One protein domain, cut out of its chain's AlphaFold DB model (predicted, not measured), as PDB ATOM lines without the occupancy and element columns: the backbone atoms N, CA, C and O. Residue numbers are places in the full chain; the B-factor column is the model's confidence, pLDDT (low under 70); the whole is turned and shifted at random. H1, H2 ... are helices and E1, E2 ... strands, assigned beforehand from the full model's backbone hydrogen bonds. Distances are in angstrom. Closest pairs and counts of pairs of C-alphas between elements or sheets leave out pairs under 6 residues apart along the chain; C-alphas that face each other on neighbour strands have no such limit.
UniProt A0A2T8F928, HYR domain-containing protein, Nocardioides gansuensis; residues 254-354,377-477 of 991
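What this domain is: This is residues 254 to 354 and 377 to 477 of the 991 residues of the protein "HYR domain-containing protein" of Nocardioides gansuensis (UniProt A0A2T8F928). H1 and H2 lie side by side, the strand hairpin E1 E2 lies along H1, and H5 reaches from H2 toward a small hairpin of H3 and H4, making a long, loose rod. H7 crosses H5. Mostly helix, the 202 printed residues hold seven named helices and two antiparallel strands, ordered H1 E1 E2 H2 H3 H4 H5 H6 H7. The radius of gyration of the C-alphas is 23.3 A, the spans 90 by 36 by 24 A.

How they stand to each other: Begin at H1, residues 255 to 278: it touches H2, residues 328 to 354, opposite ways, C-alphas 278 and 332 closest, 5.3 A. E1, residues 290 to 301, and E2, residues 304 to 315, form an antiparallel hairpin; find N 293 and O 312, 2.8 A, within hydrogen-bond range. H3, residues 377 to 385, and H4, residues 391 to 397, form a helical hairpin. H5, residues 402 to 421, touches H2 with residues 417 to 421 alone, C-alphas 421 and 350 closest, 4.6 A. H7, residues 457 to 476, touches H5, C-alphas 461 and 419 closest, 6.2 A. Every O i to N i+4 pair is within range in H4 and H7; H6, residues 432 to 445, close to H2 but not clearly touching, has 4 of 10, and 6 of 11 O i to N i+3 pairs.

Where its parts are: Find C-alpha 255 at (135.030, 186.548, 153.411); H1 runs 34.5 A from there. H7 ends at C-alpha 476, (139.152, 185.199, 142.068).

The domain as a whole: Residues 355 to 376 are cut out, a gap of 25.5 A. The link E2 to H2 is long. pLDDT is under 70 in 51 printed residues.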
ATOM      1  N   GLY A 254     132.383 190.680 153.509       82.88
ATOM      2  CA  GLY A 254     133.362 189.952 152.721       82.88
ATOM      3  C   GLY A 254     134.032 188.815 153.506       82.88
ATOM      4  O   GLY A 254     134.116 188.861 154.737       82.88
ATOM      5  N   PRO A 255     134.552 187.792 152.802       79.94
ATOM      6  CA  PRO A 255     135.030 186.548 153.411       79.94
ATOM      7  C   PRO A 255     136.078 186.727 154.518       79.94
ATOM      8  O   PRO A 255     135.998 186.068 155.557       79.94
ATOM      9  N   LEU A 256     137.050 187.630 154.332       84.94
ATOM     10  CA  LEU A 256     138.137 187.816 155.297       84.94
ATOM     11  C   LEU A 256     137.670 188.470 156.604       84.94
ATOM     12  O   LEU A 256     138.015 187.990 157.687       84.94
ATOM     13  N   ILE A 257     136.890 189.551 156.531       90.88
ATOM     14  CA  ILE A 257     136.347 190.205 157.733       90.88
ATOM     15  C   ILE A 257     135.352 189.267 158.411       90.88
ATOM     16  O   ILE A 257     135.389 189.102 159.634       90.88
ATOM     17  N   ASP A 258     134.503 188.603 157.624       87.50
ATOM     18  CA  ASP A 258     133.485 187.706 158.151       87.50
ATOM     19  C   ASP A 258     134.086 186.503 158.892       87.50
ATOM     20  O   ASP A 258     133.587 186.151 159.964       87.50
ATOM     21  N   TYR A 259     135.223 185.968 158.431       87.31
ATOM     22  CA  TYR A 259     135.996 184.956 159.161       87.31
ATOM     23  C   TYR A 259     136.360 185.412 160.584       87.31
ATOM     24  O   TYR A 259     136.168 184.675 161.559       87.31
ATOM     25  N   PHE A 260     136.868 186.640 160.738       91.19
ATOM     26  CA  PHE A 260     137.256 187.163 162.051       91.19
ATOM     27  C   PHE A 260     136.051 187.524 162.923       91.19
ATOM     28  O   PHE A 260     136.115 187.355 164.145       91.19
ATOM     29  N   LEU A 261     134.938 187.965 162.332       91.44
ATOM     30  CA  LEU A 261     133.686 188.196 163.058       91.44
ATOM     31  C   LEU A 261     133.072 186.886 163.573       91.44
ATOM     32  O   LEU A 261     132.601 186.837 164.716       91.44
ATOM     33  N   ASP A 262     133.140 185.812 162.790       88.06
ATOM     34  CA  ASP A 262     132.686 184.479 163.194       88.06
ATOM     35  C   ASP A 262     133.554 183.922 164.320       88.06
ATOM     36  O   ASP A 262     133.036 183.519 165.371       88.06
ATOM     37  N   LEU A 263     134.880 184.013 164.167       89.94
ATOM     38  CA  LEU A 263     135.830 183.644 165.212       89.94
ATOM     39  C   LEU A 263     135.561 184.429 166.500       89.94
ATOM     40  O   LEU A 263     135.445 183.845 167.580       89.94
ATOM     41  N   ARG A 264     135.392 185.752 166.410       92.25
ATOM     42  CA  ARG A 264     135.057 186.603 167.560       92.25
ATOM     43  C   ARG A 264     133.756 186.162 168.227       92.25
ATOM     44  O   ARG A 264     133.697 186.091 169.458       92.25
ATOM     45  N   SER A 265     132.723 185.853 167.446       90.94
ATOM     46  CA  SER A 265     131.441 185.358 167.951       90.94
ATOM     47  C   SER A 265     131.603 184.040 168.721       90.94
ATOM     48  O   SER A 265     131.106 183.912 169.847       90.94
ATOM     49  N   ASP A 266     132.376 183.090 168.190       89.31
ATOM     50  CA  ASP A 266     132.676 181.823 168.870       89.31
ATOM     51  C   ASP A 266     133.434 182.043 170.190       89.31
ATOM     52  O   ASP A 266     133.093 181.446 171.222       89.31
ATOM     53  N   LEU A 267     134.409 182.958 170.213       91.06
ATOM     54  CA  LEU A 267     135.139 183.324 171.432       91.06
ATOM     55  C   LEU A 267     134.225 183.954 172.488       91.06
ATOM     56  O   LEU A 267     134.356 183.648 173.681       91.06
ATOM     57  N   GLN A 268     133.277 184.801 172.079       92.88
ATOM     58  CA  GLN A 268     132.288 185.404 172.976       92.88
ATOM     59  C   GLN A 268     131.418 184.328 173.639       92.88
ATOM     60  O   GLN A 268     131.233 184.364 174.863       92.88
ATOM     61  N   ILE A 269     130.950 183.334 172.872       91.25
ATOM     62  CA  ILE A 269     130.177 182.198 173.402       91.25
ATOM     63  C   ILE A 269     131.011 181.428 174.418       91.25
ATOM     64  O   ILE A 269     130.565 181.214 175.547       91.25
ATOM     65  N   GLN A 270     132.236 181.048 174.059       88.94
ATOM     66  CA  GLN A 270     133.108 180.262 174.933       88.94
ATOM     67  C   GLN A 270     133.441 181.022 176.221       88.94
ATOM     68  O   GLN A 270     133.384 180.454 177.315       88.94
ATOM     69  N   LYS A 271     133.684 182.333 176.139       90.50
ATOM     70  CA  LYS A 271     133.859 183.200 177.311       90.50
ATOM     71  C   LYS A 271     132.622 183.180 178.214       90.50
ATOM     72  O   LYS A 271     132.771 183.036 179.429       90.50
ATOM     73  N   ALA A 272     131.415 183.287 177.659       91.12
ATOM     74  CA  ALA A 272     130.183 183.264 178.448       91.12
ATOM     75  C   ALA A 272     129.886 181.896 179.066       91.12
ATOM     76  O   ALA A 272     129.475 181.830 180.223       91.12
ATOM     77  N   VAL A 273     130.138 180.809 178.331       89.19
ATOM     78  CA  VAL A 273     130.042 179.427 178.826       89.19
ATOM     79  C   VAL A 273     130.911 179.264 180.072       89.19
ATOM     80  O   VAL A 273     130.424 178.810 181.104       89.19
ATOM     81  N   ARG A 274     132.162 179.732 180.024       85.69
ATOM     82  CA  ARG A 274     133.108 179.666 181.154       85.69
ATOM     83  C   ARG A 274     132.717 180.571 182.314       85.69
ATOM     84  O   ARG A 274     132.869 180.205 183.474       85.69
ATOM     85  N   GLN A 275     132.196 181.759 182.024       89.19
ATOM     86  CA  GLN A 275     131.682 182.649 183.063       89.19
ATOM     87  C   GLN A 275     130.457 182.061 183.768       89.19
ATOM     88  O   GLN A 275     130.328 182.246 184.980       89.19
ATOM     89  N   ALA A 276     129.575 181.381 183.032       86.94
ATOM     90  CA  ALA A 276     128.393 180.722 183.574       86.94
ATOM     91  C   ALA A 276     128.769 179.518 184.447       86.94
ATOM     92  O   ALA A 276     128.253 179.417 185.556       86.94
ATOM     93  N   ASP A 277     129.700 178.688 183.969       84.88
ATOM     94  CA  ASP A 277     130.292 177.556 184.693       84.88
ATOM     95  C   ASP A 277     130.918 178.023 186.017       84.88
ATOM     96  O   ASP A 277     130.431 177.678 187.085       84.88
ATOM     97  N   ARG A 278     131.846 178.991 185.960       84.31
ATOM     98  CA  ARG A 278     132.505 179.594 187.138       84.31
ATOM     99  C   ARG A 278     131.543 180.232 188.150       84.31
ATOM    100  O   ARG A 278     131.913 180.527 189.282       84.31
ATOM    101  N   SER A 279     130.344 180.614 187.714       83.69
ATOM    102  CA  SER A 279     129.361 181.281 188.579       83.69
ATOM    103  C   SER A 279     128.378 180.302 189.222       83.69
ATOM    104  O   SER A 279     127.497 180.745 189.968       83.69
ATOM    105  N   TYR A 280     128.477 179.010 188.909       83.25
ATOM    106  CA  TYR A 280     127.598 177.963 189.404       83.25
ATOM    107  C   TYR A 280     128.361 177.057 190.371       83.25
ATOM    108  O   TYR A 280     129.358 176.494 189.967       83.25
ATOM    109  N   ASP A 281     127.870 176.902 191.608       83.62
ATOM    110  CA  ASP A 281     128.474 175.999 192.598       83.62
ATOM    111  C   ASP A 281     127.997 174.538 192.377       83.62
ATOM    112  O   ASP A 281     126.862 174.170 192.720       83.62
ATOM    113  N   ASP A 282     128.865 173.700 191.831       84.44
ATOM    114  CA  ASP A 282     128.726 172.281 191.556       84.44
ATOM    115  C   ASP A 282     128.705 171.423 192.830       84.44
ATOM    116  O   ASP A 282     129.520 171.508 193.759       84.44
ATOM    117  N   CYS A 283     127.769 170.474 192.854       85.38
ATOM    118  CA  CYS A 283     127.813 169.406 193.839       85.38
ATOM    119  C   CYS A 283     128.838 168.327 193.462       85.38
ATOM    120  O   CYS A 283     129.053 167.994 192.298       85.38
ATOM    121  N   ALA A 284     129.428 167.689 194.469       83.56
ATOM    122  CA  ALA A 284     130.321 166.563 194.261       83.56
ATOM    123  C   ALA A 284     129.521 165.335 193.786       83.56
ATOM    124  O   ALA A 284     128.653 164.849 194.510       83.56
ATOM    125  N   LEU A 285     129.886 164.740 192.644       82.31
ATOM    126  CA  LEU A 285     129.229 163.542 192.070       82.31
ATOM    127  C   LEU A 285     129.218 162.293 192.979       82.31
ATOM    128  O   LEU A 285     128.563 161.295 192.682       82.31
ATOM    129  N   ILE A 286     129.972 162.316 194.080       81.38
ATOM    130  CA  ILE A 286     129.921 161.289 195.129       81.38
ATOM    131  C   ILE A 286     128.657 161.388 196.000       81.38
ATOM    132  O   ILE A 286     128.346 160.439 196.725       81.38
ATOM    133  N   ASP A 287     127.960 162.524 195.963       81.31
ATOM    134  CA  ASP A 287     126.693 162.753 196.645       81.31
ATOM    135  C   ASP A 287     125.543 162.110 195.842       81.31
ATOM    136  O   ASP A 287     125.402 162.378 194.649       81.31
ATOM    137  N   PRO A 288     124.724 161.232 196.449       82.69
ATOM    138  CA  PRO A 288     123.679 160.493 195.738       82.69
ATOM    139  C   PRO A 288     122.561 161.372 195.155       82.69
ATOM    140  O   PRO A 288     121.839 160.894 194.275       82.69
ATOM    141  N   ASP A 289     122.416 162.611 195.635       87.56
ATOM    142  CA  ASP A 289     121.426 163.578 195.150       87.56
ATOM    143  C   ASP A 289     122.013 164.537 194.084       87.56
ATOM    144  O   ASP A 289     121.322 165.452 193.627       87.56
ATOM    145  N   CYS A 290     123.272 164.332 193.672       87.94
ATOM    146  CA  CYS A 290     123.984 165.141 192.685       87.94
ATOM    147  C   CYS A 290     123.939 164.523 191.278       87.94
ATOM    148  O   CYS A 290     124.273 163.349 191.089       87.94
ATOM    149  N   TYR A 291     123.552 165.308 190.269       87.94
ATOM    150  CA  TYR A 291     123.414 164.840 188.888       87.94
ATOM    151  C   TYR A 291     124.061 165.797 187.889       87.94
ATOM    152  O   TYR A 291     123.755 166.986 187.885       87.94
ATOM    153  N   ALA A 292     124.844 165.248 186.959       87.38
ATOM    154  CA  ALA A 292     125.313 165.993 185.797       87.38
ATOM    155  C   ALA A 292     124.128 166.445 184.923       87.38
ATOM    156  O   ALA A 292     123.214 165.665 184.596       87.38
ATOM    157  N   ARG A 293     124.139 167.721 184.552       88.44
ATOM    158  CA  ARG A 293     123.147 168.383 183.714       88.44
ATOM    159  C   ARG A 293     123.861 169.224 182.671       88.44
ATOM    160  O   ARG A 293     124.727 170.023 182.998       88.44
ATOM    161  N   THR A 294     123.415 169.100 181.429       90.69
ATOM    162  CA  THR A 294     123.736 170.090 180.407       90.69
ATOM    163  C   THR A 294     122.933 171.354 180.694       90.69
ATOM    164  O   THR A 294     121.701 171.303 180.757       90.69
ATOM    165  N   ALA A 295     123.624 172.470 180.868       89.56
ATOM    166  CA  ALA A 295     123.048 173.802 180.929       89.56
ATOM    167  C   ALA A 295     123.385 174.566 179.644       89.56
ATOM    168  O   ALA A 295     124.408 174.316 179.007       89.56
ATOM    169  N   THR A 296     122.513 175.496 179.273       92.06
ATOM    170  CA  THR A 296     122.686 176.365 178.107       92.06
ATOM    171  C   THR A 296     122.876 177.793 178.589       92.06
ATOM    172  O   THR A 296     122.158 178.243 179.487       92.06
ATOM    173  N   VAL A 297     123.831 178.501 177.997       91.31
ATOM    174  CA  VAL A 297     123.964 179.954 178.107       91.31
ATOM    175  C   VAL A 297     123.665 180.555 176.742       91.31
ATOM    176  O   VAL A 297     124.138 180.042 175.732       91.31
ATOM    177  N   THR A 298     122.875 181.620 176.718       90.75
ATOM    178  CA  THR A 298     122.552 182.376 175.505       90.75
ATOM    179  C   THR A 298     123.036 183.801 175.718       90.75
ATOM    180  O   THR A 298     122.737 184.395 176.759       90.75
ATOM    181  N   ILE A 299     123.817 184.319 174.775       90.94
ATOM    182  CA  ILE A 299     124.363 185.676 174.818       90.94
ATOM    183  C   ILE A 299     124.172 186.370 173.473       90.94
ATOM    184  O   ILE A 299     124.123 185.716 172.434       90.94
ATOM    185  N   GLY A 300     124.135 187.703 173.503       89.81
ATOM    186  CA  GLY A 300     124.342 188.497 172.297       89.81
ATOM    187  C   GLY A 300     125.818 188.481 171.927       89.81
ATOM    188  O   GLY A 300     126.668 188.739 172.784       89.81
ATOM    189  N   THR A 301     126.093 188.157 170.674       90.81
ATOM    190  CA  THR A 301     127.413 188.219 170.054       90.81
ATOM    191  C   THR A 301     127.410 189.283 168.962       90.81
ATOM    192  O   THR A 301     126.417 189.989 168.764       90.81
ATOM    193  N   VAL A 302     128.524 189.373 168.248       88.88
ATOM    194  CA  VAL A 302     128.671 190.178 167.024       88.88
ATOM    195  C   VAL A 302     127.949 189.571 165.825       88.88
ATOM    196  O   VAL A 302     127.759 190.253 164.834       88.88
ATOM    197  N   ARG A 303     127.516 188.310 165.957       88.00
ATOM    198  CA  ARG A 303     126.684 187.564 165.010       88.00
ATOM    199  C   ARG A 303     125.329 187.216 165.629       88.00
ATOM    200  O   ARG A 303     124.946 186.054 165.682       88.00
ATOM    201  N   GLY A 304     124.662 188.173 166.269       86.06
ATOM    202  CA  GLY A 304     123.373 187.910 166.921       86.06
ATOM    203  C   GLY A 304     123.432 187.007 168.155       86.06
ATOM    204  O   GLY A 304     124.465 186.832 168.814       86.06
ATOM    205  N   GLN A 305     122.269 186.498 168.552       88.19
ATOM    206  CA  GLN A 305     122.075 185.657 169.730       88.19
ATOM    207  C   GLN A 305     122.527 184.234 169.446       88.19
ATOM    208  O   GLN A 305     121.872 183.484 168.724       88.19
ATOM    209  N   ARG A 306     123.597 183.814 170.118       87.00
ATOM    210  CA  ARG A 306     124.118 182.450 170.014       87.00
ATOM    211  C   ARG A 306     124.125 181.766 171.371       87.00
ATOM    212  O   ARG A 306     124.143 182.402 172.430       87.00
ATOM    213  N   SER A 307     124.041 180.438 171.341       88.88
ATOM    214  CA  SER A 307     123.932 179.616 172.545       88.88
ATOM    215  C   SER A 307     125.068 178.609 172.641       88.88
ATOM    216  O   SER A 307     125.316 177.852 171.711       88.88
ATOM    217  N   GLY A 308     125.707 178.556 173.806       87.81
ATOM    218  CA  GLY A 308     126.683 177.533 174.164       87.81
ATOM    219  C   GLY A 308     126.131 176.593 175.231       87.81
ATOM    220  O   GLY A 308     125.195 176.938 175.960       87.81
ATOM    221  N   THR A 309     126.714 175.402 175.357       89.31
ATOM    222  CA  THR A 309     126.348 174.458 176.425       89.31
ATOM    223  C   THR A 309     127.537 174.141 177.325       89.31
ATOM    224  O   THR A 309     128.659 174.018 176.848       89.31
ATOM    225  N   TYR A 310     127.285 173.991 178.626       86.25
ATOM    226  CA  TYR A 310     128.255 173.488 179.604       86.25
ATOM    227  C   TYR A 310     127.642 172.375 180.446       86.25
ATOM    228  O   TYR A 310     126.421 172.213 180.516       86.25
ATOM    229  N   GLN A 311     128.504 171.574 181.062       85.88
ATOM    230  CA  GLN A 311     128.095 170.585 182.050       85.88
ATOM    231  C   GLN A 311     128.171 171.222 183.430       85.88
ATOM    232  O   GLN A 311     129.188 171.810 183.753       85.88
ATOM    233  N   ARG A 312     127.120 171.054 184.231       87.12
ATOM    234  CA  ARG A 312     127.106 171.410 185.651       87.12
ATOM    235  C   ARG A 312     126.569 170.257 186.481       87.12
ATOM    236  O   ARG A 312     125.746 169.467 186.000       87.12
ATOM    237  N   ASN A 313     126.976 170.171 187.731       87.94
ATOM    238  CA  ASN A 313     126.523 169.165 188.678       87.94
ATOM    239  C   ASN A 313     125.479 169.773 189.616       87.94
ATOM    240  O   ASN A 313     125.783 170.538 190.526       87.94
ATOM    241  N   GLU A 314     124.215 169.410 189.395       87.69
ATOM    242  CA  GLU A 314     123.071 170.006 190.082       87.69
ATOM    243  C   GLU A 314     122.490 169.079 191.159       87.69
ATOM    244  O   GLU A 314     122.238 167.890 190.935       87.69
ATOM    245  N   CYS A 315     122.202 169.658 192.325       85.88
ATOM    246  CA  CYS A 315     121.500 169.004 193.427       85.88
ATOM    247  C   CYS A 315     120.003 168.852 193.163       85.88
ATOM    248  O   CYS A 315     119.273 169.844 193.120       85.88
ATOM    249  N   ILE A 316     119.495 167.620 193.114       84.75
ATOM    250  CA  ILE A 316     118.071 167.360 192.872       84.75
ATOM    251  C   ILE A 316     117.495 166.480 193.983       84.75
ATOM    252  O   ILE A 316     117.878 165.331 194.154       84.75
ATOM    253  N   GLY A 317     116.496 166.997 194.705       77.56
ATOM    254  CA  GLY A 317     115.743 166.226 195.707       77.56
ATOM    255  C   GLY A 317     116.366 166.163 197.108       77.56
ATOM    256  O   GLY A 317     115.754 165.585 198.010       77.56
ATOM    257  N   ALA A 318     117.519 166.805 197.321       75.25
ATOM    258  CA  ALA A 318     118.191 166.866 198.615       75.25
ATOM    259  C   ALA A 318     117.359 167.630 199.667       75.25
ATOM    260  O   ALA A 318     116.860 168.729 199.430       75.25
ATOM    261  N   THR A 319     117.240 167.071 200.875       67.81
ATOM    262  CA  THR A 319     116.520 167.705 202.007       67.81
ATOM    263  C   THR A 319     117.442 168.398 203.017       67.81
ATOM    264  O   THR A 319     116.952 169.130 203.876       67.81
ATOM    265  N   ILE A 320     118.761 168.183 202.926       64.69
ATOM    266  CA  ILE A 320     119.787 168.740 203.833       64.69
ATOM    267  C   ILE A 320     120.888 169.516 203.053       64.69
ATOM    268  O   ILE A 320     121.762 170.115 203.672       64.69
ATOM    269  N   GLY A 321     120.785 169.607 201.716       68.06
ATOM    270  CA  GLY A 321     121.821 170.139 200.806       68.06
ATOM    271  C   GLY A 321     122.809 169.053 200.357       68.06
ATOM    272  O   GLY A 321     122.913 168.037 201.046       68.06
ATOM    273  N   CYS A 322     123.498 169.237 199.222       80.31
ATOM    274  CA  CYS A 322     124.551 168.305 198.787       80.31
ATOM    275  C   CYS A 322     125.938 168.736 199.263       80.31
ATOM    276  O   CYS A 322     126.166 169.887 199.645       80.31
ATOM    277  N   LEU A 323     126.877 167.797 199.194       80.00
ATOM    278  CA  LEU A 323     128.304 168.068 199.306       80.00
ATOM    279  C   LEU A 323     128.768 168.956 198.132       80.00
ATOM    280  O   LEU A 323     128.565 168.543 196.992       80.00
ATOM    281  N   PRO A 324     129.396 170.123 198.378       78.94
ATOM    282  CA  PRO A 324     130.034 170.911 197.319       78.94
ATOM    283  C   PRO A 324     131.259 170.174 196.767       78.94
ATOM    284  O   PRO A 324     131.905 169.416 197.509       78.94
ATOM    285  N   ASP A 325     131.588 170.379 195.492       77.38
ATOM    286  CA  ASP A 325     132.788 169.794 194.892       77.38
ATOM    287  C   ASP A 325     134.060 170.386 195.546       77.38
ATOM    288  O   ASP A 325     134.274 171.599 195.562       77.38
ATOM    289  N   PRO A 326     134.938 169.558 196.147       65.31
ATOM    290  CA  PRO A 326     136.142 170.050 196.812       65.31
ATOM    291  C   PRO A 326     137.219 170.597 195.856       65.31
ATOM    292  O   PRO A 326     138.197 171.174 196.341       65.31
ATOM    293  N   PHE A 327     137.091 170.384 194.545       67.19
ATOM    294  CA  PHE A 327     138.043 170.840 193.527       67.19
ATOM    295  C   PHE A 327     137.571 172.082 192.765       67.19
ATOM    296  O   PHE A 327     138.414 172.793 192.220       67.19
ATOM    297  N   GLU A 328     136.277 172.389 192.810       69.81
ATOM    298  CA  GLU A 328     135.649 173.519 192.123       69.81
ATOM    299  C   GLU A 328     136.267 174.870 192.493       69.81
ATOM    300  O   GLU A 328     136.731 175.599 191.626       69.81
ATOM    301  N   ALA A 329     136.444 175.159 193.786       57.50
ATOM    302  CA  ALA A 329     137.063 176.419 194.202       57.50
ATOM    303  C   ALA A 329     138.490 176.614 193.638       57.50
ATOM    304  O   ALA A 329     138.964 177.744 193.531       57.50
ATOM    305  N   GLY A 330     139.206 175.530 193.314       58.34
ATOM    306  CA  GLY A 330     140.508 175.583 192.644       58.34
ATOM    307  C   GLY A 330     140.403 175.746 191.125       58.34
ATOM    308  O   GLY A 330     141.241 176.443 190.546       58.34
ATOM    309  N   ASP A 331     139.387 175.138 190.509       66.88
ATOM    310  CA  ASP A 331     139.042 175.301 189.093       66.88
ATOM    311  C   ASP A 331     138.629 176.751 188.792       66.88
ATOM    312  O   ASP A 331     139.238 177.420 187.953       66.88
ATOM    313  N   ASP A 332     137.728 177.308 189.599       64.94
ATOM    314  CA  ASP A 332     137.184 178.655 189.416       64.94
ATOM    315  C   ASP A 332     138.193 179.768 189.687       64.94
ATOM    316  O   ASP A 332     138.288 180.744 188.936       64.94
ATOM    317  N   LEU A 333     138.959 179.656 190.782       60.53
ATOM    318  CA  LEU A 333     139.882 180.717 191.198       60.53
ATOM    319  C   LEU A 333     141.105 180.823 190.287       60.53
ATOM    320  O   LEU A 333     141.654 181.921 190.160       60.53
ATOM    321  N   ILE A 334     141.546 179.719 189.677       61.53
ATOM    322  CA  ILE A 334     142.813 179.661 188.937       61.53
ATOM    323  C   ILE A 334     142.587 179.338 187.459       61.53
ATOM    324  O   ILE A 334     143.067 180.087 186.612       61.53
ATOM    325  N   PHE A 335     141.867 178.265 187.124       65.56
ATOM    326  CA  PHE A 335     141.755 177.800 185.738       65.56
ATOM    327  C   PHE A 335     140.786 178.660 184.924       65.56
ATOM    328  O   PHE A 335     141.201 179.263 183.932       65.56
ATOM    329  N   GLN A 336     139.538 178.801 185.374       69.75
ATOM    330  CA  GLN A 336     138.508 179.556 184.649       69.75
ATOM    331  C   GLN A 336     138.896 181.035 184.485       69.75
ATOM    332  O   GLN A 336     138.722 181.612 183.415       69.75
ATOM    333  N   ASN A 337     139.512 181.654 185.501       70.62
ATOM    334  CA  ASN A 337     139.957 183.054 185.427       70.62
ATOM    335  C   ASN A 337     141.057 183.298 184.384       70.62
ATOM    336  O   ASN A 337     141.024 184.328 183.711       70.62
ATOM    337  N   ILE A 338     142.020 182.381 184.241       72.94
ATOM    338  CA  ILE A 338     143.093 182.516 183.244       72.94
ATOM    339  C   ILE A 338     142.535 182.304 181.832       72.94
ATOM    340  O   ILE A 338     142.889 183.061 180.932       72.94
ATOM    341  N   VAL A 339     141.630 181.336 181.645       74.75
ATOM    342  CA  VAL A 339     140.972 181.092 180.349       74.75
ATOM    343  C   VAL A 339     140.120 182.286 179.937       74.75
ATOM    344  O   VAL A 339     140.261 182.772 178.822       74.75
ATOM    345  N   ILE A 340     139.281 182.806 180.836       82.50
ATOM    346  CA  ILE A 340     138.447 183.982 180.556       82.50
ATOM    347  C   ILE A 340     139.318 185.199 180.212       82.50
ATOM    348  O   ILE A 340     138.957 185.951 179.314       82.50
ATOM    349  N   ALA A 341     140.453 185.392 180.893       80.88
ATOM    350  CA  ALA A 341     141.376 186.486 180.591       80.88
ATOM    351  C   ALA A 341     142.047 186.326 179.217       80.88
ATOM    352  O   ALA A 341     142.154 187.307 178.492       80.88
ATOM    353  N   TYR A 342     142.455 185.108 178.848       81.44
ATOM    354  CA  TYR A 342     143.018 184.817 177.528       81.44
ATOM    355  C   TYR A 342     141.989 185.013 176.407       81.44
ATOM    356  O   TYR A 342     142.276 185.706 175.442       81.44
ATOM    357  N   LEU A 343     140.775 184.466 176.562       86.00
ATOM    358  CA  LEU A 343     139.689 184.669 175.597       86.00
ATOM    359  C   LEU A 343     139.328 186.152 175.463       86.00
ATOM    360  O   LEU A 343     138.993 186.592 174.373       86.00
ATOM    361  N   ASN A 344     139.396 186.929 176.551       89.25
ATOM    362  CA  ASN A 344     139.182 188.371 176.476       89.25
ATOM    363  C   ASN A 344     140.283 189.072 175.687       89.25
ATOM    364  O   ASN A 344     139.947 189.854 174.817       89.25
ATOM    365  N   ALA A 345     141.554 188.782 175.977       86.62
ATOM    366  CA  ALA A 345     142.674 189.373 175.247       86.62
ATOM    367  C   ALA A 345     142.592 189.053 173.749       86.62
ATOM    368  O   ALA A 345     142.705 189.952 172.941       86.62
ATOM    369  N   TRP A 346     142.261 187.809 173.393       89.81
ATOM    370  CA  TRP A 346     142.098 187.421 171.993       89.81
ATOM    371  C   TRP A 346     140.921 188.139 171.305       89.81
ATOM    372  O   TRP A 346     141.042 188.566 170.163       89.81
ATOM    373  N   ILE A 347     139.791 188.331 171.997       93.06
ATOM    374  CA  ILE A 347     138.702 189.177 171.479       93.06
ATOM    375  C   ILE A 347     139.188 190.622 171.285       93.06
ATOM    376  O   ILE A 347     138.899 191.207 170.248       93.06
ATOM    377  N   ASP A 348     139.931 191.172 172.252       93.56
ATOM    378  CA  ASP A 348     140.486 192.528 172.172       93.56
ATOM    379  C   ASP A 348     141.500 192.653 171.004       93.56
ATOM    380  O   ASP A 348     141.545 193.689 170.348       93.56
ATOM    381  N   ASP A 349     142.271 191.599 170.707       92.56
ATOM    382  CA  ASP A 349     143.216 191.541 169.580       92.56
ATOM    383  C   ASP A 349     142.495 191.532 168.226       92.56
ATOM    384  O   ASP A 349     142.920 192.224 167.301       92.56
ATOM    385  N   ILE A 350     141.386 190.785 168.109       95.19
ATOM    386  CA  ILE A 350     140.522 190.826 166.918       95.19
ATOM    387  C   ILE A 350     139.947 192.230 166.735       95.19
ATOM    388  O   ILE A 350     140.019 192.768 165.633       95.19
ATOM    389  N   ASP A 351     139.433 192.843 167.803       95.69
ATOM    390  CA  ASP A 351     138.876 194.200 167.748       95.69
ATOM    391  C   ASP A 351     139.940 195.219 167.301       95.69
ATOM    392  O   ASP A 351     139.711 195.974 166.357       95.69
ATOM    393  N   ALA A 352     141.141 195.168 167.883       95.19
ATOM    394  CA  ALA A 352     142.249 196.052 167.518       95.19
ATOM    395  C   ALA A 352     142.757 195.836 166.080       95.19
ATOM    396  O   ALA A 352     143.207 196.783 165.436       95.19
ATOM    397  N   GLY A 353     142.729 194.601 165.578       95.06
ATOM    398  CA  GLY A 353     143.100 194.304 164.196       95.06
ATOM    399  C   GLY A 353     142.059 194.775 163.183       95.06
ATOM    400  O   GLY A 353     142.430 195.327 162.148       95.06
ATOM    401  N   LEU A 354     140.766 194.628 163.497       96.69
ATOM    402  CA  LEU A 354     139.676 195.154 162.669       96.69
ATOM    403  C   LEU A 354     139.688 196.695 162.630       96.69
ATOM    404  O   LEU A 354     139.490 197.268 161.562       96.69
ATOM    405  N   THR A 377     160.162 194.987 147.332       85.56
ATOM    406  CA  THR A 377     160.169 193.545 147.626       85.56
ATOM    407  C   THR A 377     161.353 192.831 146.974       85.56
ATOM    408  O   THR A 377     162.081 192.091 147.631       85.56
ATOM    409  N   GLN A 378     161.615 193.088 145.689       82.19
ATOM    410  CA  GLN A 378     162.768 192.518 144.981       82.19
ATOM    411  C   GLN A 378     164.099 192.906 145.632       82.19
ATOM    412  O   GLN A 378     164.994 192.069 145.758       82.19
ATOM    413  N   ASN A 379     164.243 194.161 146.057       84.06
ATOM    414  CA  ASN A 379     165.449 194.612 146.739       84.06
ATOM    415  C   ASN A 379     165.601 193.925 148.099       84.06
ATOM    416  O   ASN A 379     166.659 193.355 148.369       84.06
ATOM    417  N   ASP A 380     164.554 193.925 148.919       87.94
ATOM    418  CA  ASP A 380     164.602 193.390 150.280       87.94
ATOM    419  C   ASP A 380     164.875 191.874 150.286       87.94
ATOM    420  O   ASP A 380     165.721 191.394 151.050       87.94
ATOM    421  N   GLU A 381     164.267 191.127 149.360       86.56
ATOM    422  CA  GLU A 381     164.447 189.676 149.261       86.56
ATOM    423  C   GLU A 381     165.752 189.276 148.549       86.56
ATOM    424  O   GLU A 381     166.417 188.314 148.953       86.56
ATOM    425  N   CYS A 382     166.194 190.011 147.520       86.19
ATOM    426  CA  CYS A 382     167.285 189.570 146.640       86.19
ATOM    427  C   CYS A 382     168.614 190.338 146.790       86.19
ATOM    428  O   CYS A 382     169.628 189.876 146.248       86.19
ATOM    429  N   GLU A 383     168.693 191.445 147.548       85.19
ATOM    430  CA  GLU A 383     169.929 192.251 147.698       85.19
ATOM    431  C   GLU A 383     171.124 191.401 148.171       85.19
ATOM    432  O   GLU A 383     172.267 191.578 147.729       85.19
ATOM    433  N   HIS A 384     170.871 190.407 149.026       86.69
ATOM    434  CA  HIS A 384     171.899 189.533 149.590       86.69
ATOM    435  C   HIS A 384     172.654 188.681 148.543       86.69
ATOM    436  O   HIS A 384     173.713 188.121 148.855       86.69
ATOM    437  N   LEU A 385     172.144 188.583 147.308       85.94
ATOM    438  CA  LEU A 385     172.729 187.812 146.205       85.94
ATOM    439  C   LEU A 385     173.743 188.602 145.363       85.94
ATOM    440  O   LEU A 385     174.421 188.011 144.516       85.94
ATOM    441  N   GLY A 386     173.924 189.900 145.632       80.06
ATOM    442  CA  GLY A 386     174.958 190.735 145.017       80.06
ATOM    443  C   GLY A 386     174.420 192.011 144.368       80.06
ATOM    444  O   GLY A 386     173.360 192.520 144.711       80.06
ATOM    445  N   SER A 387     175.187 192.571 143.430       78.88
ATOM    446  CA  SER A 387     174.773 193.765 142.678       78.88
ATOM    447  C   SER A 387     173.646 193.451 141.686       78.88
ATOM    448  O   SER A 387     173.625 192.340 141.156       78.88
ATOM    449  N   GLU A 388     172.817 194.447 141.364       67.44
ATOM    450  CA  GLU A 388     171.706 194.413 140.382       67.44
ATOM    451  C   GLU A 388     172.044 193.635 139.098       67.44
ATOM    452  O   GLU A 388     171.360 192.696 138.721       67.44
ATOM    453  N   GLY A 389     173.189 193.923 138.467       64.12
ATOM    454  CA  GLY A 389     173.604 193.250 137.227       64.12
ATOM    455  C   GLY A 389     174.135 191.813 137.379       64.12
ATOM    456  O   GLY A 389     174.753 191.289 136.449       64.12
ATOM    457  N   SER A 390     174.009 191.183 138.551       77.75
ATOM    458  CA  SER A 390     174.480 189.811 138.770       77.75
ATOM    459  C   SER A 390     173.393 188.795 138.422       77.75
ATOM    460  O   SER A 390     172.269 188.888 138.897       77.75
ATOM    461  N   LEU A 391     173.748 187.773 137.635       76.94
ATOM    462  CA  LEU A 391     172.812 186.715 137.235       76.94
ATOM    463  C   LEU A 391     172.084 186.036 138.420       76.94
ATOM    464  O   LEU A 391     170.900 185.757 138.281       76.94
ATOM    465  N   PRO A 392     172.723 185.773 139.584       80.69
ATOM    466  CA  PRO A 392     172.011 185.222 140.739       80.69
ATOM    467  C   PRO A 392     170.929 186.148 141.298       80.69
ATOM    468  O   PRO A 392     169.887 185.649 141.703       80.69
ATOM    469  N   ARG A 393     171.177 187.465 141.320       80.38
ATOM    470  CA  ARG A 393     170.194 188.448 141.772       80.38
ATOM    471  C   ARG A 393     169.065 188.598 140.758       80.38
ATOM    472  O   ARG A 393     167.920 188.452 141.151       80.38
ATOM    473  N   ALA A 394     169.388 188.744 139.473       72.75
ATOM    474  CA  ALA A 394     168.388 188.810 138.406       72.75
ATOM    475  C   ALA A 394     167.432 187.601 138.436       72.75
ATOM    476  O   ALA A 394     166.227 187.778 138.491       72.75
ATOM    477  N   ASN A 395     167.963 186.376 138.551       76.94
ATOM    478  CA  ASN A 395     167.131 185.171 138.655       76.94
ATOM    479  C   ASN A 395     166.242 185.126 139.916       76.94
ATOM    480  O   ASN A 395     165.244 184.415 139.914       76.94
ATOM    481  N   CYS A 396     166.654 185.770 141.013       80.56
ATOM    482  CA  CYS A 396     165.846 185.873 142.231       80.56
ATOM    483  C   CYS A 396     164.729 186.893 142.038       80.56
ATOM    484  O   CYS A 396     163.578 186.586 142.309       80.56
ATOM    485  N   GLU A 397     165.059 188.074 141.517       77.44
ATOM    486  CA  GLU A 397     164.087 189.146 141.321       77.44
ATOM    487  C   GLU A 397     163.055 188.800 140.231       77.44
ATOM    488  O   GLU A 397     161.900 189.195 140.355       77.44
ATOM    489  N   ASP A 398     163.442 188.007 139.223       72.94
ATOM    490  CA  ASP A 398     162.538 187.431 138.212       72.94
ATOM    491  C   ASP A 398     161.562 186.391 138.797       72.94
ATOM    492  O   ASP A 398     160.549 186.080 138.170       72.94
ATOM    493  N   ALA A 399     161.880 185.820 139.965       75.06
ATOM    494  CA  ALA A 399     161.050 184.829 140.647       75.06
ATOM    495  C   ALA A 399     160.060 185.448 141.648       75.06
ATOM    496  O   ALA A 399     159.176 184.729 142.097       75.06
ATOM    497  N   ILE A 400     160.205 186.739 141.981       76.38
ATOM    498  CA  ILE A 400     159.273 187.470 142.850       76.38
ATOM    499  C   ILE A 400     157.977 187.731 142.075       76.38
ATOM    500  O   ILE A 400     157.988 188.442 141.065       76.38
ATOM    501  N   GLY A 401     156.881 187.134 142.541       69.75
ATOM    502  CA  GLY A 401     155.541 187.253 141.962       69.75
ATOM    503  C   GLY A 401     154.625 188.220 142.719       69.75
ATOM    504  O   GLY A 401     155.005 188.808 143.729       69.75
ATOM    505  N   ALA A 402     153.387 188.368 142.240       69.31
ATOM    506  CA  ALA A 402     152.389 189.253 142.849       69.31
ATOM    507  C   ALA A 402     152.051 188.866 144.302       69.31
ATOM    508  O   ALA A 402     151.898 189.735 145.158       69.31
ATOM    509  N   THR A 403     152.008 187.565 144.606       72.62
ATOM    510  CA  THR A 403     151.799 187.044 145.964       72.62
ATOM    511  C   THR A 403     152.936 187.397 146.910       72.62
ATOM    512  O   THR A 403     152.676 187.773 148.050       72.62
ATOM    513  N   ASP A 404     154.185 187.348 146.444       80.38
ATOM    514  CA  ASP A 404     155.342 187.752 147.248       80.38
ATOM    515  C   ASP A 404     155.268 189.239 147.614       80.38
ATOM    516  O   ASP A 404     155.503 189.604 148.766       80.38
ATOM    517  N   VAL A 405     154.893 190.100 146.659       79.81
ATOM    518  CA  VAL A 405     154.732 191.543 146.901       79.81
ATOM    519  C   VAL A 405     153.576 191.814 147.860       79.81
ATOM    520  O   VAL A 405     153.742 192.580 148.806       79.81
ATOM    521  N   LEU A 406     152.433 191.153 147.671       81.88
ATOM    522  CA  LEU A 406     151.283 191.280 148.564       81.88
ATOM    523  C   LEU A 406     151.633 190.894 150.000       81.88
ATOM    524  O   LEU A 406     151.375 191.651 150.935       81.88
ATOM    525  N   LEU A 407     152.251 189.729 150.184       85.25
ATOM    526  CA  LEU A 407     152.655 189.269 151.507       85.25
ATOM    527  C   LEU A 407     153.725 190.171 152.130       85.25
ATOM    528  O   LEU A 407     153.729 190.326 153.351       85.25
ATOM    529  N   HIS A 408     154.607 190.762 151.322       89.56
ATOM    530  CA  HIS A 408     155.593 191.735 151.782       89.56
ATOM    531  C   HIS A 408     154.927 193.023 152.292       89.56
ATOM    532  O   HIS A 408     155.216 193.459 153.406       89.56
ATOM    533  N   GLU A 409     153.982 193.592 151.538       88.06
ATOM    534  CA  GLU A 409     153.247 194.806 151.935       88.06
ATOM    535  C   GLU A 409     152.321 194.572 153.141       88.06
ATOM    536  O   GLU A 409     152.144 195.466 153.973       88.06
ATOM    537  N   LEU A 410     151.764 193.364 153.282       90.25
ATOM    538  CA  LEU A 410     150.932 192.982 154.428       90.25
ATOM    539  C   LEU A 410     151.740 192.512 155.646       90.25
ATOM    540  O   LEU A 410     151.175 192.421 156.739       90.25
ATOM    541  N   ASP A 411     153.045 192.246 155.516       90.25
ATOM    542  CA  ASP A 411     153.886 191.727 156.604       90.25
ATOM    543  C   ASP A 411     153.802 192.569 157.895       90.25
ATOM    544  O   ASP A 411     153.675 191.978 158.975       90.25
ATOM    545  N   PRO A 412     153.793 193.921 157.850       92.19
ATOM    546  CA  PRO A 412     153.590 194.736 159.043       92.19
ATOM    547  C   PRO A 412     152.253 194.446 159.731       92.19
ATOM    548  O   PRO A 412     152.242 194.186 160.931       92.19
ATOM    549  N   PHE A 413     151.143 194.412 158.988       92.94
ATOM    550  CA  PHE A 413     149.823 194.122 159.555       92.94
ATOM    551  C   PHE A 413     149.744 192.692 160.100       92.94
ATOM    552  O   PHE A 413     149.243 192.472 161.205       92.94
ATOM    553  N   ILE A 414     150.303 191.720 159.373       88.62
ATOM    554  CA  ILE A 414     150.339 190.321 159.804       88.62
ATOM    555  C   ILE A 414     151.071 190.192 161.144       88.62
ATOM    556  O   ILE A 414     150.566 189.555 162.070       88.62
ATOM    557  N   ASN A 415     152.250 190.804 161.267       86.62
ATOM    558  CA  ASN A 415     153.057 190.696 162.481       86.62
ATOM    559  C   ASN A 415     152.514 191.533 163.651       86.62
ATOM    560  O   ASN A 415     152.691 191.123 164.799       86.62
ATOM    561  N   GLU A 416     151.927 192.703 163.384       90.38
ATOM    562  CA  GLU A 416     151.414 193.614 164.418       90.38
ATOM    563  C   GLU A 416     150.029 193.205 164.932       90.38
ATOM    564  O   GLU A 416     149.754 193.407 166.113       90.38
ATOM    565  N   HIS A 417     149.191 192.616 164.073       91.62
ATOM    566  CA  HIS A 417     147.784 192.339 164.368       91.62
ATOM    567  C   HIS A 417     147.393 190.891 164.055       91.62
ATOM    568  O   HIS A 417     147.045 190.140 164.961       91.62
ATOM    569  N   MET A 418     147.474 190.448 162.795       90.38
ATOM    570  CA  MET A 418     146.824 189.195 162.370       90.38
ATOM    571  C   MET A 418     147.293 187.959 163.159       90.38
ATOM    572  O   MET A 418     146.496 187.076 163.471       90.38
ATOM    573  N   ILE A 419     148.572 187.895 163.544       85.25
ATOM    574  CA  ILE A 419     149.101 186.794 164.361       85.25
ATOM    575  C   ILE A 419     148.414 186.717 165.742       85.25
ATOM    576  O   ILE A 419     148.083 185.611 166.183       85.25
ATOM    577  N   SER A 420     148.176 187.842 166.427       86.88
ATOM    578  CA  SER A 420     147.440 187.848 167.705       86.88
ATOM    579  C   SER A 420     145.933 187.669 167.493       86.88
ATOM    580  O   SER A 420     145.306 186.940 168.261       86.88
ATOM    581  N   MET A 421     145.370 188.173 166.385       90.56
ATOM    582  CA  MET A 421     143.982 187.890 165.972       90.56
ATOM    583  C   MET A 421     143.719 186.393 165.741       90.56
ATOM    584  O   MET A 421     142.593 185.933 165.912       90.56
ATOM    585  N   LEU A 422     144.743 185.605 165.394       86.69
ATOM    586  CA  LEU A 422     144.680 184.137 165.291       86.69
ATOM    587  C   LEU A 422     144.969 183.421 166.628       86.69
ATOM    588  O   LEU A 422     145.066 182.193 166.687       86.69
ATOM    589  N   GLY A 423     145.094 184.174 167.722       79.38
ATOM    590  CA  GLY A 423     145.241 183.660 169.080       79.38
ATOM    591  C   GLY A 423     146.687 183.417 169.503       79.38
ATOM    592  O   GLY A 423     146.933 182.653 170.440       79.38
ATOM    593  N   ALA A 424     147.681 184.021 168.845       79.38
ATOM    594  CA  ALA A 424     149.040 183.994 169.375       79.38
ATOM    595  C   ALA A 424     149.107 184.774 170.707       79.38
ATOM    596  O   ALA A 424     148.708 185.933 170.754       79.38
ATOM    597  N   PRO A 425     149.631 184.194 171.804       67.31
ATOM    598  CA  PRO A 425     149.652 184.891 173.086       67.31
ATOM    599  C   PRO A 425     150.697 186.015 173.126       67.31
ATOM    600  O   PRO A 425     151.893 185.745 172.995       67.31
ATOM    601  N   ASP A 426     150.282 187.218 173.521       61.78
ATOM    602  CA  ASP A 426     151.187 188.342 173.830       61.78
ATOM    603  C   ASP A 426     152.118 188.081 175.029       61.78
ATOM    604  O   ASP A 426     153.151 188.731 175.228       61.78
ATOM    605  N   VAL A 427     151.764 187.113 175.882       53.38
ATOM    606  CA  VAL A 427     152.372 186.928 177.205       53.38
ATOM    607  C   VAL A 427     153.364 185.762 177.218       53.38
ATOM    608  O   VAL A 427     153.047 184.620 177.563       53.38
ATOM    609  N   VAL A 428     154.630 186.056 176.926       47.03
ATOM    610  CA  VAL A 428     155.734 185.086 177.019       47.03
ATOM    611  C   VAL A 428     156.441 185.213 178.371       47.03
ATOM    612  O   VAL A 428     157.434 185.922 178.511       47.03
ATOM    613  N   GLY A 429     155.960 184.510 179.401       44.09
ATOM    614  CA  GLY A 429     156.679 184.498 180.683       44.09
ATOM    615  C   GLY A 429     156.228 183.455 181.696       44.09
ATOM    616  O   GLY A 429     156.976 182.521 181.982       44.09
ATOM    617  N   GLU A 430     155.019 183.591 182.247       42.84
ATOM    618  CA  GLU A 430     154.636 182.858 183.471       42.84
ATOM    619  C   GLU A 430     153.455 181.875 183.315       42.84
ATOM    620  O   GLU A 430     153.208 181.089 184.224       42.84
ATOM    621  N   ALA A 431     152.780 181.817 182.157       49.03
ATOM    622  CA  ALA A 431     151.543 181.031 181.980       49.03
ATOM    623  C   ALA A 431     151.650 179.770 181.088       49.03
ATOM    624  O   ALA A 431     150.676 179.031 180.956       49.03
ATOM    625  N   ARG A 432     152.815 179.456 180.494       50.06
ATOM    626  CA  ARG A 432     152.943 178.382 179.474       50.06
ATOM    627  C   ARG A 432     152.466 176.988 179.914       50.06
ATOM    628  O   ARG A 432     151.914 176.262 179.097       50.06
ATOM    629  N   SER A 433     152.664 176.597 181.177       54.31
ATOM    630  CA  SER A 433     152.220 175.276 181.661       54.31
ATOM    631  C   SER A 433     150.709 175.184 181.865       54.31
ATOM    632  O   SER A 433     150.159 174.092 181.803       54.31
ATOM    633  N   ILE A 434     150.062 176.318 182.137       55.75
ATOM    634  CA  ILE A 434     148.610 176.424 182.298       55.75
ATOM    635  C   ILE A 434     147.958 176.487 180.905       55.75
ATOM    636  O   ILE A 434     146.989 175.778 180.660       55.75
ATOM    637  N   LEU A 435     148.587 177.202 179.961       56.47
ATOM    638  CA  LEU A 435     148.163 177.286 178.559       56.47
ATOM    639  C   LEU A 435     148.065 175.912 177.867       56.47
ATOM    640  O   LEU A 435     147.087 175.628 177.184       56.47
ATOM    641  N   GLN A 436     149.010 174.999 178.101       60.50
ATOM    642  CA  GLN A 436     148.962 173.652 177.502       60.50
ATOM    643  C   GLN A 436     147.732 172.822 177.918       60.50
ATOM    644  O   GLN A 436     147.298 171.955 177.156       60.50
ATOM    645  N   SER A 437     147.143 173.082 179.090       58.78
ATOM    646  CA  SER A 437     145.902 172.428 179.529       58.78
ATOM    647  C   SER A 437     144.662 172.909 178.761       58.78
ATOM    648  O   SER A 437     143.623 172.261 178.843       58.78
ATOM    649  N   PHE A 438     144.772 173.994 177.983       66.50
ATOM    650  CA  PHE A 438     143.669 174.619 177.237       66.50
ATOM    651  C   PHE A 438     143.564 174.169 175.785       66.50
ATOM    652  O   PHE A 438     142.618 174.533 175.091       66.50
ATOM    653  N   SER A 439     144.505 173.346 175.324       68.25
ATOM    654  CA  SER A 439     144.549 172.906 173.934       68.25
ATOM    655  C   SER A 439     143.240 172.238 173.484       68.25
ATOM    656  O   SER A 439     142.793 172.508 172.384       68.25
ATOM    657  N   ALA A 440     142.562 171.470 174.343       69.06
ATOM    658  CA  ALA A 440     141.290 170.830 173.991       69.06
ATOM    659  C   ALA A 440     140.125 171.810 173.744       69.06
ATOM    660  O   ALA A 440     139.186 171.456 173.048       69.06
ATOM    661  N   ILE A 441     140.173 173.016 174.322       65.12
ATOM    662  CA  ILE A 441     139.154 174.058 174.114       65.12
ATOM    663  C   ILE A 441     139.393 174.728 172.762       65.12
ATOM    664  O   ILE A 441     138.472 174.901 171.981       65.12
ATOM    665  N   LEU A 442     140.649 175.054 172.464       69.12
ATOM    666  CA  LEU A 442     141.027 175.606 171.165       69.12
ATOM    667  C   LEU A 442     140.808 174.602 170.025       69.12
ATOM    668  O   LEU A 442     140.466 175.010 168.925       69.12
ATOM    669  N   ASP A 443     140.938 173.301 170.305       77.00
ATOM    670  CA  ASP A 443     140.584 172.237 169.361       77.00
ATOM    671  C   ASP A 443     139.074 172.227 169.026       77.00
ATOM    672  O   ASP A 443     138.715 171.740 167.961       77.00
ATOM    673  N   ASP A 444     138.200 172.720 169.911       70.69
ATOM    674  CA  ASP A 444     136.743 172.801 169.689       70.69
ATOM    675  C   ASP A 444     136.358 174.029 168.850       70.69
ATOM    676  O   ASP A 444     135.415 173.967 168.072       70.69
ATOM    677  N   ILE A 445     137.117 175.123 168.987       66.12
ATOM    678  CA  ILE A 445     136.884 176.393 168.280       66.12
ATOM    679  C   ILE A 445     137.497 176.358 166.876       66.12
ATOM    680  O   ILE A 445     136.816 176.598 165.892       66.12
ATOM    681  N   LEU A 446     138.792 176.041 166.780       67.38
ATOM    682  CA  LEU A 446     139.563 176.119 165.532       67.38
ATOM    683  C   LEU A 446     139.864 174.741 164.923       67.38
ATOM    684  O   LEU A 446     140.405 174.632 163.825       67.38
ATOM    685  N   GLY A 447     139.578 173.655 165.641       70.62
ATOM    686  CA  GLY A 447     140.079 172.334 165.283       70.62
ATOM    687  C   GLY A 447     141.525 172.095 165.758       70.62
ATOM    688  O   GLY A 447     142.310 173.019 165.978       70.62
ATOM    689  N   PRO A 448     141.939 170.824 165.913       70.38
ATOM    690  CA  PRO A 448     143.237 170.476 166.491       70.38
ATOM    691  C   PRO A 448     144.461 170.843 165.646       70.38
ATOM    692  O   PRO A 448     145.574 170.814 166.180       70.38
ATOM    693  N   ALA A 449     144.267 171.128 164.355       63.62
ATOM    694  CA  ALA A 449     145.322 171.506 163.414       63.62
ATOM    695  C   ALA A 449     145.633 173.010 163.443       63.62
ATOM    696  O   ALA A 449     146.788 173.377 163.267       63.62
ATOM    697  N   LEU A 450     144.635 173.849 163.733       65.44
ATOM    698  CA  LEU A 450     144.739 175.313 163.727       65.44
ATOM    699  C   LEU A 450     144.897 175.886 165.146       65.44
ATOM    700  O   LEU A 450     144.671 177.060 165.395       65.44
ATOM    701  N   ASN A 451     145.257 175.040 166.115       72.12
ATOM    702  CA  ASN A 451     145.357 175.421 167.518       72.12
ATOM    703  C   ASN A 451     146.650 176.227 167.797       72.12
ATOM    704  O   ASN A 451     147.734 175.624 167.842       72.12
ATOM    705  N   PRO A 452     146.566 177.532 168.120       68.62
ATOM    706  CA  PRO A 452     147.736 178.404 168.247       68.62
ATOM    707  C   PRO A 452     148.658 178.033 169.421       68.62
ATOM    708  O   PRO A 452     149.831 178.392 169.432       68.62
ATOM    709  N   LEU A 453     148.183 177.260 170.408       70.19
ATOM    710  CA  LEU A 453     149.013 176.795 171.530       70.19
ATOM    711  C   LEU A 453     149.845 175.548 171.204       70.19
ATOM    712  O   LEU A 453     150.757 175.200 171.965       70.19
ATOM    713  N   ARG A 454     149.510 174.848 170.117       69.06
ATOM    714  CA  ARG A 454     150.323 173.754 169.564       69.06
ATOM    715  C   ARG A 454     151.301 174.257 168.518       69.06
ATOM    716  O   ARG A 454     152.345 173.631 168.348       69.06
ATOM    717  N   MET A 455     150.951 175.365 167.878       67.19
ATOM    718  CA  MET A 455     151.746 175.984 166.841       67.19
ATOM    719  C   MET A 455     152.871 176.832 167.442       67.19
ATOM    720  O   MET A 455     152.744 177.416 168.523       67.19
ATOM    721  N   VAL A 456     154.010 176.898 166.760       68.44
ATOM    722  CA  VAL A 456     155.017 177.933 167.042       68.44
ATOM    723  C   VAL A 456     154.686 179.206 166.264       68.44
ATOM    724  O   VAL A 456     154.023 179.146 165.240       68.44
ATOM    725  N   THR A 457     155.187 180.367 166.697       67.56
ATOM    726  CA  THR A 457     154.904 181.662 166.039       67.56
ATOM    727  C   THR A 457     155.167 181.651 164.528       67.56
ATOM    728  O   THR A 457     154.431 182.280 163.782       67.56
ATOM    729  N   ALA A 458     156.174 180.901 164.064       71.62
ATOM    730  CA  ALA A 458     156.434 180.734 162.634       71.62
ATOM    731  C   ALA A 458     155.308 179.978 161.903       71.62
ATOM    732  O   ALA A 458     154.956 180.357 160.801       71.62
ATOM    733  N   GLU A 459     154.715 178.954 162.520       76.25
ATOM    734  CA  GLU A 459     153.590 178.204 161.939       76.25
ATOM    735  C   GLU A 459     152.313 179.057 161.905       76.25
ATOM    736  O   GLU A 459     151.550 178.961 160.955       76.25
ATOM    737  N   ILE A 460     152.093 179.925 162.904       74.19
ATOM    738  CA  ILE A 460     150.947 180.858 162.919       74.19
ATOM    739  C   ILE A 460     151.106 181.926 161.833       74.19
ATOM    740  O   ILE A 460     150.136 182.282 161.176       74.19
ATOM    741  N   LYS A 461     152.333 182.416 161.620       78.12
ATOM    742  CA  LYS A 461     152.620 183.355 160.533       78.12
ATOM    743  C   LYS A 461     152.344 182.738 159.162       78.12
ATOM    744  O   LYS A 461     151.762 183.405 158.320       78.12
ATOM    745  N   GLU A 462     152.737 181.484 158.944       82.75
ATOM    746  CA  GLU A 462     152.420 180.797 157.688       82.75
ATOM    747  C   GLU A 462     150.911 180.563 157.537       82.75
ATOM    748  O   GLU A 462     150.382 180.842 156.471       82.75
ATOM    749  N   LEU A 463     150.196 180.209 158.612       79.44
ATOM    750  CA  LEU A 463     148.729 180.138 158.585       79.44
ATOM    751  C   LEU A 463     148.085 181.485 158.213       79.44
ATOM    752  O   LEU A 463     147.143 181.515 157.432       79.44
ATOM    753  N   ALA A 464     148.586 182.600 158.749       82.19
ATOM    754  CA  ALA A 464     148.080 183.930 158.413       82.19
ATOM    755  C   ALA A 464     148.219 184.229 156.910       82.19
ATOM    756  O   ALA A 464     147.272 184.689 156.281       82.19
ATOM    757  N   LYS A 465     149.379 183.908 156.325       82.75
ATOM    758  CA  LYS A 465     149.614 184.049 154.882       82.75
ATOM    759  C   LYS A 465     148.719 183.122 154.061       82.75
ATOM    760  O   LYS A 465     148.184 183.552 153.046       82.75
ATOM    761  N   GLU A 466     148.557 181.874 154.502       82.69
ATOM    762  CA  GLU A 466     147.688 180.889 153.850       82.69
ATOM    763  C   GLU A 466     146.234 181.363 153.829       82.69
ATOM    764  O   GLU A 466     145.620 181.293 152.774       82.69
ATOM    765  N   ILE A 467     145.712 181.919 154.930       80.69
ATOM    766  CA  ILE A 467     144.351 182.482 154.981       80.69
ATOM    767  C   ILE A 467     144.193 183.612 153.957       80.69
ATOM    768  O   ILE A 467     143.237 183.603 153.190       80.69
ATOM    769  N   VAL A 468     145.136 184.562 153.905       76.75
ATOM    770  CA  VAL A 468     145.076 185.673 152.937       76.75
ATOM    771  C   VAL A 468     145.077 185.149 151.499       76.75
ATOM    772  O   VAL A 468     144.217 185.531 150.713       76.75
ATOM    773  N   ILE A 469     146.007 184.255 151.154       74.44
ATOM    774  CA  ILE A 469     146.108 183.698 149.798       74.44
ATOM    775  C   ILE A 469     144.882 182.847 149.454       74.44
ATOM    776  O   ILE A 469     144.380 182.924 148.337       74.44
ATOM    777  N   GLU A 470     144.400 182.025 150.386       75.19
ATOM    778  CA  GLU A 470     143.255 181.146 150.160       75.19
ATOM    779  C   GLU A 470     141.987 181.953 149.895       75.19
ATOM    780  O   GLU A 470     141.284 181.656 148.933       75.19
ATOM    781  N   GLU A 471     141.706 182.980 150.697       71.12
ATOM    782  CA  GLU A 471     140.518 183.812 150.497       71.12
ATOM    783  C   GLU A 471     140.620 184.670 149.234       71.12
ATOM    784  O   GLU A 471     139.623 184.830 148.539       71.12
ATOM    785  N   ILE A 472     141.814 185.134 148.858       67.69
ATOM    786  CA  ILE A 472     142.030 185.810 147.569       67.69
ATOM    787  C   ILE A 472     141.809 184.843 146.400       67.69
ATOM    788  O   ILE A 472     141.069 185.156 145.474       67.69
ATOM    789  N   ASN A 473     142.371 183.634 146.454       68.00
ATOM    790  CA  ASN A 473     142.141 182.611 145.431       68.00
ATOM    791  C   ASN A 473     140.658 182.211 145.352       68.00
ATOM    792  O   ASN A 473     140.142 181.973 144.262       68.00
ATOM    793  N   LYS A 474     139.950 182.150 146.488       65.38
ATOM    794  CA  LYS A 474     138.493 181.943 146.529       65.38
ATOM    795  C   LYS A 474     137.712 183.133 145.998       65.38
ATOM    796  O   LYS A 474     136.616 182.902 145.515       65.38
ATOM    797  N   ALA A 475     138.238 184.349 146.118       61.31
ATOM    798  CA  ALA A 475     137.640 185.579 145.612       61.31
ATOM    799  C   ALA A 475     137.963 185.850 144.137       61.31
ATOM    800  O   ALA A 475     137.274 186.655 143.542       61.31
ATOM    801  N   PHE A 476     138.908 185.135 143.519       57.38
ATOM    802  CA  PHE A 476     139.152 185.199 142.068       57.38
ATOM    803  C   PHE A 476     138.842 183.904 141.307       57.38
ATOM    804  O   PHE A 476     138.764 183.900 140.082       57.38
ATOM    805  N   GLY A 477     138.681 182.778 142.003       56.53
ATOM    806  CA  GLY A 477     138.278 181.505 141.402       56.53
ATOM    807  C   GLY A 477     139.356 180.836 140.541       56.53
ATOM    808  O   GLY A 477     139.101 179.823 139.897       56.53
TER     809      GLY A 477